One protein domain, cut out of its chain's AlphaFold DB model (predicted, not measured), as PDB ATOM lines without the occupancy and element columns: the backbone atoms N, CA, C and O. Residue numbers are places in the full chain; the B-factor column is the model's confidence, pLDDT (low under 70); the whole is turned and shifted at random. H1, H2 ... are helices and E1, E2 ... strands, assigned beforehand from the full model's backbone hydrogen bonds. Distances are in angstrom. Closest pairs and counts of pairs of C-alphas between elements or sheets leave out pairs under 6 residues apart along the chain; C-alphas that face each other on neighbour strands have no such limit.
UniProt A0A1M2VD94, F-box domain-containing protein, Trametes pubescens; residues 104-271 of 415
ATOM      1  N   VAL A 104       9.534  46.697  27.257       84.44
ATOM      2  CA  VAL A 104       9.882  47.055  28.626       84.44
ATOM      3  C   VAL A 104       9.703  45.828  29.499       84.44
ATOM      4  O   VAL A 104       8.601  45.299  29.611       84.44
ATOM      5  N   THR A 105      10.785  45.414  30.155       83.06
ATOM      6  CA  THR A 105      10.747  44.348  31.159       83.06
ATOM      7  C   THR A 105      10.946  44.934  32.553       83.06
ATOM      8  O   THR A 105      11.962  45.576  32.840       83.06
ATOM      9  N   LEU A 106       9.972  44.721  33.436       82.50
ATOM     10  CA  LEU A 106      10.027  45.118  34.837       82.50
ATOM     11  C   LEU A 106      10.185  43.893  35.727       82.50
ATOM     12  O   LEU A 106       9.364  42.987  35.703       82.50
ATOM     13  N   HIS A 107      11.204  43.910  36.576       77.38
ATOM     14  CA  HIS A 107      11.418  42.912  37.605       77.38
ATOM     15  C   HIS A 107      11.353  43.585  38.976       77.38
ATOM     16  O   HIS A 107      12.121  44.500  39.273       77.38
ATOM     17  N   THR A 108      10.452  43.132  39.841       76.19
ATOM     18  CA  THR A 108      10.203  43.766  41.156       76.19
ATOM     19  C   THR A 108      11.415  43.814  42.092       76.19
ATOM     20  O   THR A 108      11.543  44.743  42.890       76.19
ATOM     21  N   SER A 109      12.335  42.851  41.989       67.94
ATOM     22  CA  SER A 109      13.592  42.870  42.757       67.94
ATOM     23  C   SER A 109      14.713  43.691  42.102       67.94
ATOM     24  O   SER A 109      15.757  43.901  42.720       67.94
ATOM     25  N   SER A 110      14.517  44.170  40.870       69.25
ATOM     26  CA  SER A 110      15.541  44.888  40.116       69.25
ATOM     27  C   SER A 110      15.517  46.379  40.438       69.25
ATOM     28  O   SER A 110      14.532  47.083  40.201       69.25
ATOM     29  N   THR A 111      16.642  46.896  40.932       67.31
ATOM     30  CA  THR A 111      16.849  48.343  41.094       67.31
ATOM     31  C   THR A 111      16.783  49.074  39.756       67.31
ATOM     32  O   THR A 111      16.315  50.210  39.707       67.31
ATOM     33  N   PHE A 112      17.166  48.411  38.658       72.19
ATOM     34  CA  PHE A 112      17.048  48.962  37.312       72.19
ATOM     35  C   PHE A 112      15.587  49.183  36.917       72.19
ATOM     36  O   PHE A 112      15.245  50.258  36.432       72.19
ATOM     37  N   SER A 113      14.708  48.217  37.187       78.69
ATOM     38  CA  SER A 113      13.282  48.362  36.885       78.69
ATOM     39  C   SER A 113      12.646  49.525  37.646       78.69
ATOM     40  O   SER A 113      11.780  50.192  37.090       78.69
ATOM     41  N   ARG A 114      13.130  49.854  38.854       78.94
ATOM     42  CA  ARG A 114      12.725  51.082  39.567       78.94
ATOM     43  C   ARG A 114      13.166  52.346  38.838       78.94
ATOM     44  O   ARG A 114      12.356  53.252  38.662       78.94
ATOM     45  N   SER A 115      14.420  52.410  38.396       76.56
ATOM     46  CA  SER A 115      14.921  53.555  37.626       76.56
ATOM     47  C   SER A 115      14.186  53.710  36.294       76.56
ATOM     48  O   SER A 115      13.779  54.815  35.955       76.56
ATOM     49  N   LEU A 116      13.951  52.613  35.571       81.12
ATOM     50  CA  LEU A 116      13.211  52.617  34.309       81.12
ATOM     51  C   LEU A 116      11.754  53.046  34.506       81.12
ATOM     52  O   LEU A 116      11.285  53.920  33.781       81.12
ATOM     53  N   ALA A 117      11.060  52.495  35.506       85.25
ATOM     54  CA  ALA A 117       9.697  52.897  35.852       85.25
ATOM     55  C   ALA A 117       9.628  54.393  36.183       85.25
ATOM     56  O   ALA A 117       8.745  55.095  35.698       85.25
ATOM     57  N   ARG A 118      10.612  54.912  36.929       83.00
ATOM     58  CA  ARG A 118      10.729  56.342  37.229       83.00
ATOM     59  C   ARG A 118      10.957  57.178  35.964       83.00
ATOM     60  O   ARG A 118      10.300  58.200  35.786       83.00
ATOM     61  N   THR A 119      11.839  56.747  35.063       81.62
ATOM     62  CA  THR A 119      12.052  57.414  33.769       81.62
ATOM     63  C   THR A 119      10.764  57.446  32.954       81.62
ATOM     64  O   THR A 119      10.375  58.508  32.474       81.62
ATOM     65  N   LEU A 120      10.059  56.320  32.842       85.12
ATOM     66  CA  LEU A 120       8.796  56.234  32.114       85.12
ATOM     67  C   LEU A 120       7.685  57.047  32.778       85.12
ATOM     68  O   LEU A 120       6.855  57.604  32.070       85.12
ATOM     69  N   LEU A 121       7.686  57.192  34.104       86.25
ATOM     70  CA  LEU A 121       6.746  58.045  34.833       86.25
ATOM     71  C   LEU A 121       6.920  59.529  34.473       86.25
ATOM     72  O   LEU A 121       5.934  60.221  34.214       86.25
ATOM     73  N   TYR A 122       8.162  60.009  34.387       84.19
ATOM     74  CA  TYR A 122       8.447  61.429  34.142       84.19
ATOM     75  C   TYR A 122       8.576  61.819  32.663       84.19
ATOM     76  O   TYR A 122       8.557  63.008  32.360       84.19
ATOM     77  N   ASN A 123       8.664  60.859  31.736       82.06
ATOM     78  CA  ASN A 123       8.866  61.136  30.310       82.06
ATOM     79  C   ASN A 123       7.685  60.620  29.461       82.06
ATOM     80  O   ASN A 123       7.693  59.459  29.040       82.06
ATOM     81  N   PRO A 124       6.663  61.459  29.188       87.56
ATOM     82  CA  PRO A 124       5.467  61.048  28.449       87.56
ATOM     83  C   PRO A 124       5.754  60.569  27.026       87.56
ATOM     84  O   PRO A 124       5.090  59.644  26.564       87.56
ATOM     85  N   ASP A 125       6.744  61.152  26.352       81.81
ATOM     86  CA  ASP A 125       7.075  60.796  24.969       81.81
ATOM     87  C   ASP A 125       7.622  59.370  24.866       81.81
ATOM     88  O   ASP A 125       7.240  58.622  23.966       81.81
ATOM     89  N   LEU A 126       8.411  58.942  25.855       82.75
ATOM     90  CA  LEU A 126       8.959  57.586  25.911       82.75
ATOM     91  C   LEU A 126       7.864  56.534  26.108       82.75
ATOM     92  O   LEU A 126       7.925  55.464  25.505       82.75
ATOM     93  N   ARG A 127       6.818  56.852  26.885       87.69
ATOM     94  CA  ARG A 127       5.687  55.934  27.115       87.69
ATOM     95  C   ARG A 127       4.963  55.559  25.825       87.69
ATOM     96  O   ARG A 127       4.452  54.452  25.727       87.69
ATOM     97  N   ARG A 128       4.935  56.453  24.829       87.69
ATOM     98  CA  ARG A 128       4.256  56.215  23.540       87.69
ATOM     99  C   ARG A 128       4.923  55.124  22.705       87.69
ATOM    100  O   ARG A 128       4.289  54.574  21.803       87.69
ATOM    101  N   HIS A 129       6.192  54.840  22.985       85.94
ATOM    102  CA  HIS A 129       6.965  53.821  22.288       85.94
ATOM    103  C   HIS A 129       6.768  52.421  22.877       85.94
ATOM    104  O   HIS A 129       7.092  51.452  22.197       85.94
ATOM    105  N   VAL A 130       6.194  52.294  24.077       89.00
ATOM    106  CA  VAL A 130       6.017  51.003  24.754       89.00
ATOM    107  C   VAL A 130       4.913  50.190  24.080       89.00
ATOM    108  O   VAL A 130       3.733  50.508  24.194       89.00
ATOM    109  N   ARG A 131       5.297  49.111  23.387       87.88
ATOM    110  CA  ARG A 131       4.375  48.183  22.704       87.88
ATOM    111  C   ARG A 131       4.195  46.876  23.460       87.88
ATOM    112  O   ARG A 131       3.099  46.321  23.461       87.88
ATOM    113  N   HIS A 132       5.246  46.412  24.125       84.56
ATOM    114  CA  HIS A 132       5.239  45.161  24.870       84.56
ATOM    115  C   HIS A 132       5.744  45.406  26.288       84.56
ATOM    116  O   HIS A 132       6.835  45.944  26.480       84.56
ATOM    117  N   LEU A 133       4.940  45.018  27.275       86.62
ATOM    118  CA  LEU A 133       5.295  45.079  28.687       86.62
ATOM    119  C   LEU A 133       5.397  43.657  29.229       86.62
ATOM    120  O   LEU A 133       4.452  42.882  29.108       86.62
ATOM    121  N   ILE A 134       6.532  43.330  29.835       83.44
ATOM    122  CA  ILE A 134       6.754  42.074  30.549       83.44
ATOM    123  C   ILE A 134       7.002  42.426  32.012       83.44
ATOM    124  O   ILE A 134       7.865  43.247  32.321       83.44
ATOM    125  N   VAL A 135       6.245  41.832  32.926       82.31
ATOM    126  CA  VAL A 135       6.401  42.052  34.364       82.31
ATOM    127  C   VAL A 135       6.685  40.735  35.055       82.31
ATOM    128  O   VAL A 135       5.894  39.808  34.971       82.31
ATOM    129  N   VAL A 136       7.795  40.684  35.783       78.06
ATOM    130  CA  VAL A 136       8.170  39.581  36.664       78.06
ATOM    131  C   VAL A 136       8.037  40.055  38.119       78.06
ATOM    132  O   VAL A 136       8.856  40.815  38.662       78.06
ATOM    133  N   HIS A 137       6.934  39.658  38.748       74.38
ATOM    134  CA  HIS A 137       6.533  40.041  40.094       74.38
ATOM    135  C   HIS A 137       6.892  38.951  41.113       74.38
ATOM    136  O   HIS A 137       6.106  38.054  41.404       74.38
ATOM    137  N   CYS A 138       8.078  39.066  41.706       67.69
ATOM    138  CA  CYS A 138       8.560  38.197  42.780       67.69
ATOM    139  C   CYS A 138       8.404  38.815  44.180       67.69
ATOM    140  O   CYS A 138       8.650  38.137  45.174       67.69
ATOM    141  N   ALA A 139       8.062  40.105  44.285       63.91
ATOM    142  CA  ALA A 139       7.836  40.760  45.572       63.91
ATOM    143  C   ALA A 139       6.493  40.337  46.189       63.91
ATOM    144  O   ALA A 139       5.525  40.091  45.484       63.91
ATOM    145  N   TRP A 140       6.429  40.268  47.519       56.47
ATOM    146  CA  TRP A 140       5.190  39.893  48.218       56.47
ATOM    147  C   TRP A 140       4.200  41.046  48.315       56.47
ATOM    148  O   TRP A 140       2.998  40.838  48.403       56.47
ATOM    149  N   TYR A 141       4.720  42.273  48.346       60.78
ATOM    150  CA  TYR A 141       3.907  43.466  48.499       60.78
ATOM    151  C   TYR A 141       3.739  44.159  47.151       60.78
ATOM    152  O   TYR A 141       4.739  44.291  46.426       60.78
ATOM    153  N   PRO A 142       2.533  44.684  46.859       64.12
ATOM    154  CA  PRO A 142       2.293  45.522  45.697       64.12
ATOM    155  C   PRO A 142       3.370  46.606  45.597       64.12
ATOM    156  O   PRO A 142       3.562  47.419  46.499       64.12
ATOM    157  N   GLN A 143       4.128  46.586  44.505       75.00
ATOM    158  CA  GLN A 143       5.116  47.617  44.200       75.00
ATOM    159  C   GLN A 143       4.434  48.700  43.369       75.00
ATOM    160  O   GLN A 143       4.809  48.910  42.223       75.00
ATOM    161  N   ASP A 144       3.402  49.349  43.913       75.75
ATOM    162  CA  ASP A 144       2.532  50.247  43.134       75.75
ATOM    163  C   ASP A 144       3.336  51.331  42.391       75.75
ATOM    164  O   ASP A 144       3.114  51.567  41.205       75.75
ATOM    165  N   HIS A 145       4.388  51.857  43.026       79.38
ATOM    166  CA  HIS A 145       5.326  52.817  42.436       79.38
ATOM    167  C   HIS A 145       6.059  52.323  41.169       79.38
ATOM    168  O   HIS A 145       6.529  53.135  40.376       79.38
ATOM    169  N   LEU A 146       6.185  51.006  40.951       82.38
ATOM    170  CA  LEU A 146       6.733  50.438  39.709       82.38
ATOM    171  C   LEU A 146       5.729  50.475  38.553       82.38
ATOM    172  O   LEU A 146       6.140  50.414  37.392       82.38
ATOM    173  N   TYR A 147       4.436  50.557  38.862       86.44
ATOM    174  CA  TYR A 147       3.341  50.389  37.910       86.44
ATOM    175  C   TYR A 147       2.549  51.672  37.657       86.44
ATOM    176  O   TYR A 147       1.777  51.719  36.707       86.44
ATOM    177  N   GLU A 148       2.757  52.731  38.444       89.06
ATOM    178  CA  GLU A 148       2.068  54.022  38.287       89.06
ATOM    179  C   GLU A 148       2.085  54.546  36.842       89.06
ATOM    180  O   GLU A 148       1.065  55.008  36.331       89.06
ATOM    181  N   TRP A 149       3.220  54.418  36.149       90.12
ATOM    182  CA  TRP A 149       3.369  54.879  34.767       90.12
ATOM    183  C   TRP A 149       2.574  54.047  33.750       90.12
ATOM    184  O   TRP A 149       2.281  54.553  32.668       90.12
ATOM    185  N   VAL A 150       2.211  52.801  34.079       90.12
ATOM    186  CA  VAL A 150       1.487  51.883  33.181       90.12
ATOM    187  C   VAL A 150       0.099  52.435  32.865       90.12
ATOM    188  O   VAL A 150      -0.317  52.434  31.709       90.12
ATOM    189  N   ARG A 151      -0.568  53.028  33.865       89.44
ATOM    190  CA  ARG A 151      -1.858  53.727  33.695       89.44
ATOM    191  C   ARG A 151      -1.761  54.958  32.790       89.44
ATOM    192  O   ARG A 151      -2.775  55.464  32.327       89.44
ATOM    193  N   LEU A 152      -0.548  55.470  32.581       92.19
ATOM    194  CA  LEU A 152      -0.262  56.669  31.793       92.19
ATOM    195  C   LEU A 152       0.223  56.339  30.375       92.19
ATOM    196  O   LEU A 152       0.629  57.251  29.643       92.19
ATOM    197  N   ILE A 153       0.248  55.057  29.997       90.69
ATOM    198  CA  ILE A 153       0.533  54.642  28.625       90.69
ATOM    199  C   ILE A 153      -0.650  55.075  27.748       90.69
ATOM    200  O   ILE A 153      -1.800  54.837  28.123       90.69
ATOM    201  N   PRO A 154      -0.410  55.715  26.587       90.25
ATOM    202  CA  PRO A 154      -1.499  56.104  25.707       90.25
ATOM    203  C   PRO A 154      -2.358  54.897  25.301       90.25
ATOM    204  O   PRO A 154      -1.804  53.817  25.052       90.25
ATOM    205  N   PRO A 155      -3.681  55.077  25.148       82.94
ATOM    206  CA  PRO A 155      -4.549  54.046  24.595       82.94
ATOM    207  C   PRO A 155      -3.977  53.516  23.277       82.94
ATOM    208  O   PRO A 155      -3.460  54.288  22.469       82.94
ATOM    209  N   HIS A 156      -4.037  52.200  23.066       83.00
ATOM    210  CA  HIS A 156      -3.529  51.516  21.864       83.00
ATOM    211  C   HIS A 156      -2.005  51.574  21.653       83.00
ATOM    212  O   HIS A 156      -1.496  51.030  20.668       83.00
ATOM    213  N   SER A 157      -1.248  52.218  22.550       86.19
ATOM    214  CA  SER A 157       0.212  52.158  22.498       86.19
ATOM    215  C   SER A 157       0.678  50.746  22.859       86.19
ATOM    216  O   SER A 157       1.351  50.098  22.055       86.19
ATOM    217  N   LEU A 158       0.202  50.228  23.992       89.38
ATOM    218  CA  LEU A 158       0.511  48.884  24.462       89.38
ATOM    219  C   LEU A 158      -0.290  47.827  23.687       89.38
ATOM    220  O   LEU A 158      -1.517  47.834  23.695       89.38
ATOM    221  N   GLN A 159       0.415  46.905  23.038       87.44
ATOM    222  CA  GLN A 159      -0.170  45.791  22.292       87.44
ATOM    223  C   GLN A 159      -0.319  44.551  23.170       87.44
ATOM    224  O   GLN A 159      -1.364  43.902  23.159       87.44
ATOM    225  N   THR A 160       0.718  44.227  23.946       83.56
ATOM    226  CA  THR A 160       0.738  43.032  24.798       83.56
ATOM    227  C   THR A 160       1.307  43.340  26.174       83.56
ATOM    228  O   THR A 160       2.348  43.989  26.289       83.56
ATOM    229  N   CYS A 161       0.676  42.795  27.206       86.19
ATOM    230  CA  CYS A 161       1.175  42.788  28.571       86.19
ATOM    231  C   CYS A 161       1.280  41.342  29.056       86.19
ATOM    232  O   CYS A 161       0.283  40.622  29.052       86.19
ATOM    233  N   ARG A 162       2.477  40.912  29.451       82.31
ATOM    234  CA  ARG A 162       2.719  39.593  30.039       82.31
ATOM    235  C   ARG A 162       3.115  39.761  31.495       82.31
ATOM    236  O   ARG A 162       4.043  40.516  31.783       82.31
ATOM    237  N   ILE A 163       2.433  39.078  32.405       79.94
ATOM    238  CA  ILE A 163       2.698  39.182  33.841       79.94
ATOM    239  C   ILE A 163       2.989  37.796  34.406       79.94
ATOM    240  O   ILE A 163       2.175  36.886  34.294       79.94
ATOM    241  N   PHE A 164       4.147  37.662  35.039       73.94
ATOM    242  CA  PHE A 164       4.628  36.452  35.687       73.94
ATOM    243  C   PHE A 164       4.818  36.738  37.174       73.94
ATOM    244  O   PHE A 164       5.649  37.575  37.518       73.94
ATOM    245  N   GLY A 165       4.071  36.101  38.077       71.44
ATOM    246  CA  GLY A 165       4.249  36.375  39.511       71.44
ATOM    247  C   GLY A 165       3.072  36.040  40.421       71.44
ATOM    248  O   GLY A 165       2.195  35.267  40.062       71.44
ATOM    249  N   VAL A 166       3.061  36.610  41.629       64.62
ATOM    250  CA  VAL A 166       2.051  36.305  42.665       64.62
ATOM    251  C   VAL A 166       0.663  36.842  42.271       64.62
ATOM    252  O   VAL A 166       0.590  37.982  41.796       64.62
ATOM    253  N   PRO A 167      -0.442  36.099  42.497       59.31
ATOM    254  CA  PRO A 167      -1.778  36.491  42.040       59.31
ATOM    255  C   PRO A 167      -2.226  37.894  42.459       59.31
ATOM    256  O   PRO A 167      -2.570  38.687  41.592       59.31
ATOM    257  N   GLU A 168      -2.162  38.244  43.749       63.66
ATOM    258  CA  GLU A 168      -2.758  39.488  44.276       63.66
ATOM    259  C   GLU A 168      -2.165  40.764  43.652       63.66
ATOM    260  O   GLU A 168      -2.876  41.705  43.291       63.66
ATOM    261  N   ALA A 169      -0.843  40.799  43.480       62.50
ATOM    262  CA  ALA A 169      -0.182  41.935  42.846       62.50
ATOM    263  C   ALA A 169      -0.402  41.966  41.324       62.50
ATOM    264  O   ALA A 169      -0.352  43.033  40.705       62.50
ATOM    265  N   THR A 170      -0.664  40.804  40.728       68.44
ATOM    266  CA  THR A 170      -0.878  40.634  39.290       68.44
ATOM    267  C   THR A 170      -2.272  41.100  38.866       68.44
ATOM    268  O   THR A 170      -2.389  41.808  37.865       68.44
ATOM    269  N   THR A 171      -3.314  40.826  39.661       69.56
ATOM    270  CA  THR A 171      -4.690  41.294  39.396       69.56
ATOM    271  C   THR A 171      -4.787  42.816  39.381       69.56
ATOM    272  O   THR A 171      -5.462  43.393  38.529       69.56
ATOM    273  N   ARG A 172      -4.066  43.500  40.280       74.50
ATOM    274  CA  ARG A 172      -4.022  44.970  40.277       74.50
ATOM    275  C   ARG A 172      -3.418  45.514  38.993       74.50
ATOM    276  O   ARG A 172      -3.951  46.473  38.451       74.50
ATOM    277  N   LEU A 173      -2.321  44.928  38.512       76.06
ATOM    278  CA  LEU A 173      -1.671  45.369  37.280       76.06
ATOM    279  C   LEU A 173      -2.546  45.086  36.052       76.06
ATOM    280  O   LEU A 173      -2.641  45.938  35.173       76.06
ATOM    281  N   GLN A 174      -3.232  43.941  36.018       77.81
ATOM    282  CA  GLN A 174      -4.202  43.618  34.971       77.81
ATOM    283  C   GLN A 174      -5.282  44.700  34.852       77.81
ATOM    284  O   GLN A 174      -5.541  45.184  33.755       77.81
ATOM    285  N   ALA A 175      -5.847  45.149  35.978       79.88
ATOM    286  CA  ALA A 175      -6.867  46.199  35.997       79.88
ATOM    287  C   ALA A 175      -6.370  47.568  35.483       79.88
ATOM    288  O   ALA A 175      -7.173  48.441  35.165       79.88
ATOM    289  N   MET A 176      -5.052  47.783  35.407       80.25
ATOM    290  CA  MET A 176      -4.451  49.038  34.936       80.25
ATOM    291  C   MET A 176      -4.176  49.052  33.432       80.25
ATOM    292  O   MET A 176      -3.781  50.092  32.902       80.25
ATOM    293  N   VAL A 177      -4.318  47.912  32.759       81.81
ATOM    294  CA  VAL A 177      -3.836  47.720  31.395       81.81
ATOM    295  C   VAL A 177      -5.001  47.564  30.429       81.81
ATOM    296  O   VAL A 177      -5.793  46.635  30.532       81.81
ATOM    297  N   ASN A 178      -5.046  48.440  29.427       79.12
ATOM    298  CA  ASN A 178      -5.987  48.347  28.314       79.12
ATOM    299  C   ASN A 178      -5.301  47.756  27.066       79.12
ATOM    300  O   ASN A 178      -5.039  48.464  26.093       79.12
ATOM    301  N   ALA A 179      -4.914  46.478  27.139       81.56
ATOM    302  CA  ALA A 179      -4.208  45.735  26.086       81.56
ATOM    303  C   ALA A 179      -4.531  44.232  26.171       81.56
ATOM    304  O   ALA A 179      -5.225  43.800  27.087       81.56
ATOM    305  N   ARG A 180      -4.006  43.414  25.248       81.19
ATOM    306  CA  ARG A 180      -4.013  41.950  25.419       81.19
ATOM    307  C   ARG A 180      -3.158  41.596  26.637       81.19
ATOM    308  O   ARG A 180      -1.970  41.931  26.647       81.19
ATOM    309  N   VAL A 181      -3.742  40.928  27.632       80.50
ATOM    310  CA  VAL A 181      -3.045  40.564  28.874       80.50
ATOM    311  C   VAL A 181      -2.948  39.050  29.001       80.50
ATOM    312  O   VAL A 181      -3.949  38.335  28.947       80.50
ATOM    313  N   GLU A 182      -1.725  38.573  29.188       80.00
ATOM    314  CA  GLU A 182      -1.397  37.174  29.443       80.00
ATOM    315  C   GLU A 182      -0.728  37.091  30.815       80.00
ATOM    316  O   GLU A 182       0.200  37.840  31.118       80.00
ATOM    317  N   ILE A 183      -1.229  36.217  31.673       77.50
ATOM    318  CA  ILE A 183      -0.823  36.104  33.068       77.50
ATOM    319  C   ILE A 183      -0.428  34.662  33.329       77.50
ATOM    320  O   ILE A 183      -1.177  33.742  33.016       77.50
ATOM    321  N   ALA A 184       0.729  34.456  33.938       67.12
ATOM    322  CA  ALA A 184       1.128  33.167  34.471       67.12
ATOM    323  C   ALA A 184       1.612  33.356  35.911       67.12
ATOM    324  O   ALA A 184       2.678  33.904  36.183       67.12
ATOM    325  N   CYS A 185       0.792  32.928  36.858       68.38
ATOM    326  CA  CYS A 185       1.115  32.934  38.267       68.38
ATOM    327  C   CYS A 185       1.750  31.608  38.662       68.38
ATOM    328  O   CYS A 185       1.183  30.540  38.436       68.38
ATOM    329  N   PHE A 186       2.913  31.703  39.296       63.38
ATOM    330  CA  PHE A 186       3.648  30.566  39.828       63.38
ATOM    331  C   PHE A 186       3.898  30.802  41.304       63.38
ATOM    332  O   PHE A 186       4.244  31.914  41.715       63.38
ATOM    333  N   GLY A 187       3.786  29.749  42.099       60.53
ATOM    334  CA  GLY A 187       4.291  29.788  43.453       60.53
ATOM    335  C   GLY A 187       3.975  28.548  44.255       60.53
ATOM    336  O   GLY A 187       3.520  27.524  43.746       60.53
ATOM    337  N   TYR A 188       4.294  28.673  45.534       58.00
ATOM    338  CA  TYR A 188       4.225  27.593  46.496       58.00
ATOM    339  C   TYR A 188       3.212  27.940  47.574       58.00
ATOM    340  O   TYR A 188       3.304  29.014  48.173       58.00
ATOM    341  N   LYS A 189       2.308  27.005  47.860       60.34
ATOM    342  CA  LYS A 189       1.426  27.056  49.024       60.34
ATOM    343  C   LYS A 189       1.833  25.948  49.983       60.34
ATOM    344  O   LYS A 189       1.904  24.784  49.608       60.34
ATOM    345  N   TYR A 190       2.162  26.292  51.221       59.16
ATOM    346  CA  TYR A 190       2.401  25.268  52.238       59.16
ATOM    347  C   TYR A 190       1.071  24.923  52.909       59.16
ATOM    348  O   TYR A 190       0.304  25.848  53.187       59.16
ATOM    349  N   PRO A 191       0.802  23.639  53.200       64.94
ATOM    350  CA  PRO A 191      -0.336  23.272  54.029       64.94
ATOM    351  C   PRO A 191      -0.287  24.014  55.364       64.94
ATOM    352  O   PRO A 191       0.792  24.199  55.944       64.94
ATOM    353  N   GLU A 192      -1.453  24.436  55.844       74.12
ATOM    354  CA  GLU A 192      -1.571  25.211  57.076       74.12
ATOM    355  C   GLU A 192      -0.930  24.468  58.257       74.12
ATOM    356  O   GLU A 192      -0.150  25.054  59.012       74.12
ATOM    357  N   GLU A 193      -1.148  23.150  58.362       73.75
ATOM    358  CA  GLU A 193      -0.592  22.350  59.456       73.75
ATOM    359  C   GLU A 193       0.942  22.311  59.413       73.75
ATOM    360  O   GLU A 193       1.606  22.422  60.448       73.75
ATOM    361  N   VAL A 194       1.521  22.227  58.210       69.75
ATOM    362  CA  VAL A 194       2.977  22.242  58.006       69.75
ATOM    363  C   VAL A 194       3.557  23.594  58.423       69.75
ATOM    364  O   VAL A 194       4.619  23.645  59.054       69.75
ATOM    365  N   LEU A 195       2.880  24.700  58.107       72.00
ATOM    366  CA  LEU A 195       3.299  26.036  58.533       72.00
ATOM    367  C   LEU A 195       3.214  26.190  60.050       72.00
ATOM    368  O   LEU A 195       4.196  26.607  60.666       72.00
ATOM    369  N   LEU A 196       2.095  25.797  60.660       79.81
ATOM    370  CA  LEU A 196       1.887  25.844  62.108       79.81
ATOM    371  C   LEU A 196       2.945  25.024  62.863       79.81
ATOM    372  O   LEU A 196       3.551  25.522  63.816       79.81
ATOM    373  N   GLN A 197       3.258  23.815  62.390       78.25
ATOM    374  CA  GLN A 197       4.297  22.963  62.974       78.25
ATOM    375  C   GLN A 197       5.698  23.586  62.851       78.25
ATOM    376  O   GLN A 197       6.485  23.579  63.805       78.25
ATOM    377  N   ASN A 198       6.020  24.177  61.698       71.94
ATOM    378  CA  ASN A 198       7.292  24.872  61.496       71.94
ATOM    379  C   ASN A 198       7.395  26.160  62.336       71.94
ATOM    380  O   ASN A 198       8.480  26.494  62.808       71.94
ATOM    381  N   ILE A 199       6.293  26.887  62.555       81.56
ATOM    382  CA  ILE A 199       6.243  28.074  63.428       81.56
ATOM    383  C   ILE A 199       6.530  27.674  64.875       81.56
ATOM    384  O   ILE A 199       7.359  28.314  65.532       81.56
ATOM    385  N   ALA A 200       5.880  26.604  65.346       85.44
ATOM    386  CA  ALA A 200       6.037  26.084  66.701       85.44
ATOM    387  C   ALA A 200       7.485  25.653  66.992       85.44
ATOM    388  O   ALA A 200       8.004  25.903  68.077       85.44
ATOM    389  N   THR A 201       8.164  25.072  66.001       83.88
ATOM    390  CA  THR A 201       9.542  24.560  66.123       83.88
ATOM    391  C   THR A 201      10.628  25.574  65.736       83.88
ATOM    392  O   THR A 201      11.820  25.324  65.927       83.88
ATOM    393  N   ALA A 202      10.267  26.747  65.204       83.25
ATOM    394  CA  ALA A 202      11.238  27.752  64.780       83.25
ATOM    395  C   ALA A 202      11.878  28.469  65.980       83.25
ATOM    396  O   ALA A 202      11.257  29.335  66.592       83.25
ATOM    397  N   ASN A 203      13.153  28.186  66.255       79.81
ATOM    398  CA  ASN A 203      13.922  28.846  67.326       79.81
ATOM    399  C   ASN A 203      14.389  30.268  66.967       79.81
ATOM    400  O   ASN A 203      14.666  31.079  67.846       79.81
ATOM    401  N   ASN A 204      14.476  30.593  65.674       80.31
ATOM    402  CA  ASN A 204      14.886  31.918  65.212       80.31
ATOM    403  C   ASN A 204      13.652  32.838  65.069       80.31
ATOM    404  O   ASN A 204      12.768  32.526  64.266       80.31
ATOM    405  N   PRO A 205      13.587  33.989  65.767       77.69
ATOM    406  CA  PRO A 205      12.427  34.881  65.738       77.69
ATOM    407  C   PRO A 205      12.178  35.521  64.364       77.69
ATOM    408  O   PRO A 205      11.026  35.755  64.008       77.69
ATOM    409  N   ALA A 206      13.218  35.764  63.560       60.62
ATOM    410  CA  ALA A 206      13.057  36.244  62.188       60.62
ATOM    411  C   ALA A 206      12.450  35.158  61.288       60.62
ATOM    412  O   ALA A 206      11.521  35.438  60.533       60.62
ATOM    413  N   ARG A 207      12.903  33.902  61.433       64.38
ATOM    414  CA  ARG A 207      12.312  32.746  60.736       64.38
ATOM    415  C   ARG A 207      10.866  32.507  61.170       64.38
ATOM    416  O   ARG A 207      10.022  32.257  60.322       64.38
ATOM    417  N   ARG A 208      10.564  32.619  62.468       77.00
ATOM    418  CA  ARG A 208       9.205  32.461  63.003       77.00
ATOM    419  C   ARG A 208       8.257  33.533  62.466       77.00
ATOM    420  O   ARG A 208       7.200  33.184  61.962       77.00
ATOM    421  N   ARG A 209       8.657  34.813  62.486       74.19
ATOM    422  CA  ARG A 209       7.873  35.903  61.869       74.19
ATOM    423  C   ARG A 209       7.678  35.691  60.370       74.19
ATOM    424  O   ARG A 209       6.613  35.996  59.857       74.19
ATOM    425  N   TRP A 210       8.692  35.186  59.669       65.00
ATOM    426  CA  TRP A 210       8.591  34.859  58.246       65.00
ATOM    427  C   TRP A 210       7.561  33.749  57.988       65.00
ATOM    428  O   TRP A 210       6.659  33.952  57.186       65.00
ATOM    429  N   LEU A 211       7.607  32.645  58.740       66.44
ATOM    430  CA  LEU A 211       6.611  31.568  58.649       66.44
ATOM    431  C   LEU A 211       5.200  32.025  59.058       66.44
ATOM    432  O   LEU A 211       4.226  31.608  58.451       66.44
ATOM    433  N   GLN A 212       5.068  32.907  60.052       75.31
ATOM    434  CA  GLN A 212       3.777  33.501  60.428       75.31
ATOM    435  C   GLN A 212       3.214  34.397  59.321       75.31
ATOM    436  O   GLN A 212       2.013  34.387  59.078       75.31
ATOM    437  N   LYS A 213       4.076  35.145  58.620       66.88
ATOM    438  CA  LYS A 213       3.666  35.894  57.428       66.88
ATOM    439  C   LYS A 213       3.249  34.966  56.287       66.88
ATOM    440  O   LYS A 213       2.319  35.314  55.583       66.88
ATOM    441  N   MET A 214       3.896  33.810  56.133       64.12
ATOM    442  CA  MET A 214       3.485  32.779  55.168       64.12
ATOM    443  C   MET A 214       2.160  32.123  55.534       64.12
ATOM    444  O   MET A 214       1.376  31.814  54.661       64.12
ATOM    445  N   LEU A 215       1.899  31.902  56.819       68.38
ATOM    446  CA  LEU A 215       0.603  31.401  57.271       68.38
ATOM    447  C   LEU A 215      -0.512  32.414  56.981       68.38
ATOM    448  O   LEU A 215      -1.627  32.033  56.657       68.38
ATOM    449  N   ALA A 216      -0.193  33.706  57.074       65.56
ATOM    450  CA  ALA A 216      -1.118  34.789  56.766       65.56
ATOM    451  C   ALA A 216      -1.234  35.119  55.262       65.56
ATOM    452  O   ALA A 216      -2.112  35.894  54.897       65.56
ATOM    453  N   ALA A 217      -0.353  34.592  54.403       55.94
ATOM    454  CA  ALA A 217      -0.297  34.908  52.976       55.94
ATOM    455  C   ALA A 217      -0.274  33.618  52.147       55.94
ATOM    456  O   ALA A 217       0.664  32.839  52.243       55.94
ATOM    457  N   ASP A 218      -1.264  33.411  51.278       54.31
ATOM    458  CA  ASP A 218      -1.476  32.144  50.555       54.31
ATOM    459  C   ASP A 218      -0.303  31.657  49.654       54.31
ATOM    460  O   ASP A 218      -0.343  30.518  49.188       54.31
ATOM    461  N   TRP A 219       0.733  32.472  49.379       47.81
ATOM    462  CA  TRP A 219       1.773  32.192  48.368       47.81
ATOM    463  C   TRP A 219       3.202  32.581  48.793       47.81
ATOM    464  O   TRP A 219       3.420  33.589  49.466       47.81
ATOM    465  N   LEU A 220       4.204  31.830  48.305       52.44
ATOM    466  CA  LEU A 220       5.639  32.078  48.525       52.44
ATOM    467  C   LEU A 220       6.505  32.107  47.252       52.44
ATOM    468  O   LEU A 220       6.414  31.200  46.426       52.44
ATOM    469  N   LEU A 221       7.458  33.055  47.185       47.69
ATOM    470  CA  LEU A 221       8.472  33.193  46.110       47.69
ATOM    471  C   LEU A 221       9.878  33.651  46.596       47.69
ATOM    472  O   LEU A 221      10.705  34.135  45.829       47.69
ATOM    473  N   ASP A 222      10.212  33.506  47.879       39.81
ATOM    474  CA  ASP A 222      11.300  34.287  48.510       39.81
ATOM    475  C   ASP A 222      12.763  33.830  48.276       39.81
ATOM    476  O   ASP A 222      13.687  34.340  48.914       39.81
ATOM    477  N   ARG A 223      13.038  32.886  47.364       43.44
ATOM    478  CA  ARG A 223      14.419  32.418  47.078       43.44
ATOM    479  C   ARG A 223      14.840  32.477  45.618       43.44
ATOM    480  O   ARG A 223      15.719  31.746  45.173       43.44
ATOM    481  N   LEU A 224      14.306  33.444  44.901       44.88
ATOM    482  CA  LEU A 224      14.484  33.576  43.464       44.88
ATOM    483  C   LEU A 224      15.661  34.472  43.071       44.88
ATOM    484  O   LEU A 224      15.588  35.384  42.254       44.88
ATOM    485  N   ARG A 225      16.796  34.249  43.735       40.00
ATOM    486  CA  ARG A 225      17.965  35.137  43.672       40.00
ATOM    487  C   ARG A 225      18.819  34.969  42.400       40.00
ATOM    488  O   ARG A 225      19.882  35.577  42.336       40.00
ATOM    489  N   ARG A 226      18.405  34.161  41.411       47.78
ATOM    490  CA  ARG A 226      19.202  33.813  40.207       47.78
ATOM    491  C   ARG A 226      18.476  34.042  38.874       47.78
ATOM    492  O   ARG A 226      18.735  33.358  37.900       47.78
ATOM    493  N   TYR A 227      17.612  35.043  38.813       49.84
ATOM    494  CA  TYR A 227      16.632  35.186  37.732       49.84
ATOM    495  C   TYR A 227      17.110  35.884  36.461       49.84
ATOM    496  O   TYR A 227      16.358  36.580  35.783       49.84
ATOM    497  N   LYS A 228      18.387  35.702  36.124       47.84
ATOM    498  CA  LYS A 228      18.884  36.104  34.809       47.84
ATOM    499  C   LYS A 228      18.247  35.217  33.730       47.84
ATOM    500  O   LYS A 228      17.721  35.742  32.753       47.84
ATOM    501  N   ASP A 229      18.238  33.910  33.976       50.53
ATOM    502  CA  ASP A 229      17.709  32.910  33.050       50.53
ATOM    503  C   ASP A 229      16.181  33.026  32.935       50.53
ATOM    504  O   ASP A 229      15.647  32.911  31.839       50.53
ATOM    505  N   ASP A 230      15.482  33.389  34.016       51.44
ATOM    506  CA  ASP A 230      14.031  33.613  34.007       51.44
ATOM    507  C   ASP A 230      13.618  34.851  33.205       51.44
ATOM    508  O   ASP A 230      12.579  34.834  32.555       51.44
ATOM    509  N   ILE A 231      14.427  35.918  33.194       49.72
ATOM    510  CA  ILE A 231      14.176  37.113  32.368       49.72
ATOM    511  C   ILE A 231      14.436  36.814  30.885       49.72
ATOM    512  O   ILE A 231      13.647  37.222  30.033       49.72
ATOM    513  N   GLU A 232      15.515  36.089  30.570       53.97
ATOM    514  CA  GLU A 232      15.773  35.597  29.208       53.97
ATOM    515  C   GLU A 232      14.671  34.610  28.765       53.97
ATOM    516  O   GLU A 232      14.265  34.609  27.596       53.97
ATOM    517  N   ALA A 233      14.114  33.846  29.714       53.16
ATOM    518  CA  ALA A 233      13.054  32.879  29.480       53.16
ATOM    519  C   ALA A 233      11.735  33.492  29.008       53.16
ATOM    520  O   ALA A 233      11.089  32.904  28.145       53.16
ATOM    521  N   VAL A 234      11.362  34.672  29.511       49.38
ATOM    522  CA  VAL A 234      10.111  35.361  29.138       49.38
ATOM    523  C   VAL A 234      10.273  36.422  28.042       49.38
ATOM    524  O   VAL A 234       9.351  37.207  27.807       49.38
ATOM    525  N   SER A 235      11.416  36.440  27.344       55.00
ATOM    526  CA  SER A 235      11.709  37.411  26.278       55.00
ATOM    527  C   SER A 235      10.723  37.357  25.100       55.00
ATOM    528  O   SER A 235      10.090  36.335  24.820       55.00
ATOM    529  N   ARG A 236      10.608  38.467  24.358       51.19
ATOM    530  CA  ARG A 236       9.722  38.603  23.186       51.19
ATOM    531  C   ARG A 236       9.869  37.515  22.121       51.19
ATOM    532  O   ARG A 236       8.887  37.237  21.434       51.19
ATOM    533  N   TYR A 237      11.055  36.932  21.949       56.00
ATOM    534  CA  TYR A 237      11.286  35.896  20.933       56.00
ATOM    535  C   TYR A 237      10.501  34.617  21.194       56.00
ATOM    536  O   TYR A 237      10.344  33.795  20.295       56.00
ATOM    537  N   ARG A 238       9.997  34.458  22.418       61.47
ATOM    538  CA  ARG A 238       9.275  33.277  22.848       61.47
ATOM    539  C   ARG A 238       7.780  33.521  22.775       61.47
ATOM    540  O   ARG A 238       7.253  34.564  23.202       61.47
ATOM    541  N   SER A 239       7.080  32.539  22.213       74.00
ATOM    542  CA  SER A 239       5.635  32.470  22.357       74.00
ATOM    543  C   SER A 239       5.292  32.381  23.853       74.00
ATOM    544  O   SER A 239       6.137  32.036  24.676       74.00
ATOM    545  N   PHE A 240       4.074  32.757  24.247       73.56
ATOM    546  CA  PHE A 240       3.678  32.642  25.655       73.56
ATOM    547  C   PHE A 240       3.818  31.199  26.198       73.56
ATOM    548  O   PHE A 240       4.347  31.062  27.298       73.56
ATOM    549  N   PRO A 241       3.474  30.144  25.428       72.62
ATOM    550  CA  PRO A 241       3.836  28.761  25.749       72.62
ATOM    551  C   PRO A 241       5.333  28.541  26.016       72.62
ATOM    552  O   PRO A 241       5.693  28.093  27.099       72.62
ATOM    553  N   ASP A 242       6.213  28.933  25.088       68.31
ATOM    554  CA  ASP A 242       7.667  28.743  25.244       68.31
ATOM    555  C   ASP A 242       8.203  29.503  26.468       68.31
ATOM    556  O   ASP A 242       9.090  29.040  27.185       68.31
ATOM    557  N   ALA A 243       7.654  30.692  26.722       68.56
ATOM    558  CA  ALA A 243       7.997  31.507  27.876       68.56
ATOM    559  C   ALA A 243       7.600  30.820  29.191       68.56
ATOM    560  O   ALA A 243       8.383  30.836  30.139       68.56
ATOM    561  N   ILE A 244       6.422  30.181  29.231       66.31
ATOM    562  CA  ILE A 244       5.997  29.343  30.356       66.31
ATOM    563  C   ILE A 244       6.975  28.190  30.535       66.31
ATOM    564  O   ILE A 244       7.466  28.046  31.644       66.31
ATOM    565  N   GLU A 245       7.291  27.425  29.481       67.12
ATOM    566  CA  GLU A 245       8.186  26.257  29.555       67.12
ATOM    567  C   GLU A 245       9.586  26.583  30.074       67.12
ATOM    568  O   GLU A 245      10.176  25.813  30.829       67.12
ATOM    569  N   HIS A 246      10.129  27.725  29.683       64.56
ATOM    570  CA  HIS A 246      11.468  28.097  30.097       64.56
ATOM    571  C   HIS A 246      11.510  28.752  31.479       64.56
ATOM    572  O   HIS A 246      12.450  28.517  32.234       64.56
ATOM    573  N   PHE A 247      10.494  29.547  31.833       64.12
ATOM    574  CA  PHE A 247      10.350  30.088  33.190       64.12
ATOM    575  C   PHE A 247      10.167  28.950  34.203       64.12
ATOM    576  O   PHE A 247      10.726  28.929  35.294       64.12
ATOM    577  N   ALA A 248       9.419  27.945  33.774       59.41
ATOM    578  CA  ALA A 248       9.255  26.666  34.415       59.41
ATOM    579  C   ALA A 248      10.578  25.946  34.730       59.41
ATOM    580  O   ALA A 248      10.813  25.580  35.881       59.41
ATOM    581  N   ASP A 249      11.436  25.756  33.728       58.59
ATOM    582  CA  ASP A 249      12.743  25.116  33.910       58.59
ATOM    583  C   ASP A 249      13.611  25.872  34.941       58.59
ATOM    584  O   ASP A 249      14.323  25.246  35.728       58.59
ATOM    585  N   GLY A 250      13.491  27.206  35.017       53.97
ATOM    586  CA  GLY A 250      14.140  28.037  36.042       53.97
ATOM    587  C   GLY A 250      13.579  27.854  37.461       53.97
ATOM    588  O   GLY A 250      14.318  27.929  38.448       53.97
ATOM    589  N   ILE A 251      12.288  27.524  37.579       51.28
ATOM    590  CA  ILE A 251      11.585  27.270  38.847       51.28
ATOM    591  C   ILE A 251      11.802  25.849  39.392       51.28
ATOM    592  O   ILE A 251      11.440  25.610  40.544       51.28
ATOM    593  N   GLN A 252      12.446  24.923  38.659       48.66
ATOM    594  CA  GLN A 252      12.682  23.514  39.061       48.66
ATOM    595  C   GLN A 252      13.647  23.290  40.260       48.66
ATOM    596  O   GLN A 252      14.473  22.379  40.304       48.66
ATOM    597  N   LEU A 253      13.488  24.073  41.315       42.94
ATOM    598  CA  LEU A 253      13.745  23.732  42.706       42.94
ATOM    599  C   LEU A 253      12.340  23.716  43.330       42.94
ATOM    600  O   LEU A 253      11.802  24.785  43.550       42.94
ATOM    601  N   VAL A 254      11.653  22.608  43.623       46.75
ATOM    602  CA  VAL A 254      11.994  21.695  44.715       46.75
ATOM    603  C   VAL A 254      11.122  20.420  44.630       46.75
ATOM    604  O   VAL A 254       9.996  20.404  45.110       46.75
ATOM    605  N   SER A 255      11.654  19.296  44.145       40.12
ATOM    606  CA  SER A 255      10.989  17.975  44.263       40.12
ATOM    607  C   SER A 255      11.060  17.366  45.677       40.12
ATOM    608  O   SER A 255      10.626  16.244  45.915       40.12
ATOM    609  N   ARG A 256      11.641  18.102  46.633       42.22
ATOM    610  CA  ARG A 256      11.878  17.698  48.033       42.22
ATOM    611  C   ARG A 256      11.172  18.586  49.071       42.22
ATOM    612  O   ARG A 256      11.467  18.468  50.256       42.22
ATOM    613  N   SER A 257      10.314  19.517  48.647       49.81
ATOM    614  CA  SER A 257       9.600  20.426  49.554       49.81
ATOM    615  C   SER A 257       8.224  19.853  49.887       49.81
ATOM    616  O   SER A 257       7.560  19.375  48.974       49.81
ATOM    617  N   PRO A 258       7.736  19.967  51.135       53.41
ATOM    618  CA  PRO A 258       6.336  19.691  51.469       53.41
ATOM    619  C   PRO A 258       5.365  20.773  50.947       53.41
ATOM    620  O   PRO A 258       4.193  20.774  51.308       53.41
ATOM    621  N   ALA A 259       5.845  21.737  50.157       55.88
ATOM    622  CA  ALA A 259       5.011  22.758  49.543       55.88
ATOM    623  C   ALA A 259       4.202  22.198  48.367       55.88
ATOM    624  O   ALA A 259       4.751  21.519  47.499       55.88
ATOM    625  N   ARG A 260       2.926  22.575  48.300       62.03
ATOM    626  CA  ARG A 260       2.083  22.408  47.119       62.03
ATOM    627  C   ARG A 260       2.531  23.386  46.045       62.03
ATOM    628  O   ARG A 260       2.717  24.576  46.318       62.03
ATOM    629  N   ILE A 261       2.729  22.874  44.838       61.19
ATOM    630  CA  ILE A 261       3.022  23.693  43.664       61.19
ATOM    631  C   ILE A 261       1.689  24.134  43.080       61.19
ATOM    632  O   ILE A 261       0.807  23.303  42.855       61.19
ATOM    633  N   LEU A 262       1.558  25.435  42.847       63.78
ATOM    634  CA  LEU A 262       0.368  26.030  42.269       63.78
ATOM    635  C   LEU A 262       0.757  26.830  41.028       63.78
ATOM    636  O   LEU A 262       1.595  27.737  41.092       63.78
ATOM    637  N   VAL A 263       0.149  26.476  39.900       66.06
ATOM    638  CA  VAL A 263       0.343  27.162  38.621       66.06
ATOM    639  C   VAL A 263      -1.017  27.624  38.127       66.06
ATOM    640  O   VAL A 263      -1.903  26.815  37.882       66.06
ATOM    641  N   THR A 264      -1.188  28.931  37.976       69.00
ATOM    642  CA  THR A 264      -2.414  29.512  37.422       69.00
ATOM    643  C   THR A 264      -2.041  30.331  36.202       69.00
ATOM    644  O   THR A 264      -1.351  31.335  36.330       69.00
ATOM    645  N   THR A 265      -2.510  29.953  35.020       69.75
ATOM    646  CA  THR A 265      -2.307  30.736  33.797       69.75
ATOM    647  C   THR A 265      -3.633  31.302  33.327       69.75
ATOM    648  O   THR A 265      -4.585  30.552  33.147       69.75
ATOM    649  N   ALA A 266      -3.701  32.606  33.089       77.81
ATOM    650  CA  ALA A 266      -4.868  33.272  32.537       77.81
ATOM    651  C   ALA A 266      -4.503  34.016  31.249       77.81
ATOM    652  O   ALA A 266      -3.494  34.713  31.170       77.81
ATOM    653  N   MET A 267      -5.337  33.887  30.228       77.44
ATOM    654  CA  MET A 267      -5.198  34.568  28.946       77.44
ATOM    655  C   MET A 267      -6.437  35.418  28.717       77.44
ATOM    656  O   MET A 267      -7.549  34.916  28.850       77.44
ATOM    657  N   SER A 268      -6.248  36.686  28.360       80.12
ATOM    658  CA  SER A 268      -7.337  37.608  28.032       80.12
ATOM    659  C   SER A 268      -7.011  38.404  26.768       80.12
ATOM    660  O   SER A 268      -5.899  38.918  26.599       80.12
ATOM    661  N   GLY A 269      -7.975  38.486  25.851       67.75
ATOM    662  CA  GLY A 269      -7.826  39.171  24.566       67.75
ATOM    663  C   GLY A 269      -8.764  40.368  24.444       67.75
ATOM    664  O   GLY A 269      -9.976  40.221  24.580       67.75
ATOM    665  N   MET A 270      -8.225  41.549  24.124       61.56
ATOM    666  CA  MET A 270      -9.059  42.645  23.623       61.56
ATOM    667  C   MET A 270      -9.600  42.263  22.240       61.56
ATOM    668  O   MET A 270      -8.814  42.026  21.327       61.56
ATOM    669  N   GLY A 271     -10.927  42.199  22.097       62.62
ATOM    670  CA  GLY A 271     -11.596  41.814  20.846       62.62
ATOM    671  C   GLY A 271     -11.944  40.327  20.720       62.62
ATOM    672  O   GLY A 271     -12.219  39.878  19.613       62.62
TER     673      GLY A 271
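AT A GLANCE: This is residues 104 to 271 of the 415 residues of the protein "F-box domain-containing protein" of Trametes pubescens (UniProt A0A1M2VD94). A five-stranded sheet, E1 to E5, makes a wall with helix H4 over one face and the helical hairpin of H7 and H8 by the other, while H1 packs by the edge strand E1. A second helical hairpin, H5 and H6, lies beyond the end of the long strand E4 and makes one end of the longest axis. The printed part has 168 residues with eight named helices and five named strands, in the order E1 H1 H2 E2 H3 E3 H4 E4 H5 H6 H7 H8 E5. The sheet is mixed, with the order E1, E2, E3, E4, E5, and the class is mixed, helices and strands. The whole is compact, with a radius of gyration of the C-alphas of 17.2 A, and elongated, with spans of 55 by 31 by 28 A.

IN THESE COORDINATES: The sheet holds E1, residues 104 to 107, from C-alpha 104 at (9.882, 47.055, 28.626); E2, residues 132 to 137; E3, residues 160 to 165; E4, residues 180 to 189, 28.4 A long; and E5, residues 260 to 268, 26.2 A long, ending with C-alpha 268 at (-7.337, 37.608, 28.032). The helices are H1, residues 111 to 122, 17.0 A; H2, 124 to 127; H3, 144 to 147; H4, 167 to 174; H5, 192 to 201, 14.3 A, ending with C-alpha 201 at (9.542, 24.560, 66.123); H6, 205 to 215, 15.0 A; H7, 228 to 233; and H8, 240 to 251, 16.3 A.

HOW THE PARTS SIT: E1 and E2 are parallel, with N 106 and O 134 2.8 A apart; E2 and E3 are parallel, with N 135 and O 162 at 2.8 A; E3 and E4 are parallel, with N 163 and O 182 at 2.9 A. E4 and E5 are antiparallel, with N 185 and O 264 at 2.7 A; these four N and O pairs are within hydrogen-bond range. Three strand-helix-strand units, parallel neighbour strands joined through helices, have right-handed crossovers: E1, H1 H2, E2; E2, H3, E3; and E3, H4, E4. The sheet has three layers, with helices on both faces: H1 and H4 on one, H8 on the other. H4 runs along the strands at a height over the sheet of 8.6 A, and H8 at 10.0 A; the closest C-alphas of H8 and E4, Ala 184 and Ile 244, are 7.4 A apart. H1, with residues 113 to 118 alone, touches H3, the C-alphas of Ala 117 and Leu 146 being 5.5 A apart; H3 only just grazes the sheet, with residues 146 to 147. H2 is not on the sheet; it is close to H1 but not clearly touching, with Leu 120 and Arg 127 the closest C-alphas, 5.9 A. The hairpin H7 and H8 touch at Ala 233 and His 246, closest C-alphas 5.1 A, at a shallow tilt of 27 degrees, opposite ways; H7 only grazes the sheet. The hairpin H5 and H6, not on the sheet, touch at Ile 199 and Arg 208, closest C-alphas 5.3 A, at a shallow tilt of 10 degrees, opposite ways. Every O i to N i+4 pair is within hydrogen-bond range in H1, H5, H6, H7 and H8, but 2 of 4 in H4; H2 and H3 are too short for such a pair.

THE WHOLE: The C-alphas farthest apart, Asp 125 and Thr 201, are 54.9 A apart. The printed part has no cut; the links H3 to E3 and H6 to H7 are long, 12 residues each. Mean pLDDT of the printed part is 70.5, and 80 residues are under 70, among them 213 to 238 and 242 to 265.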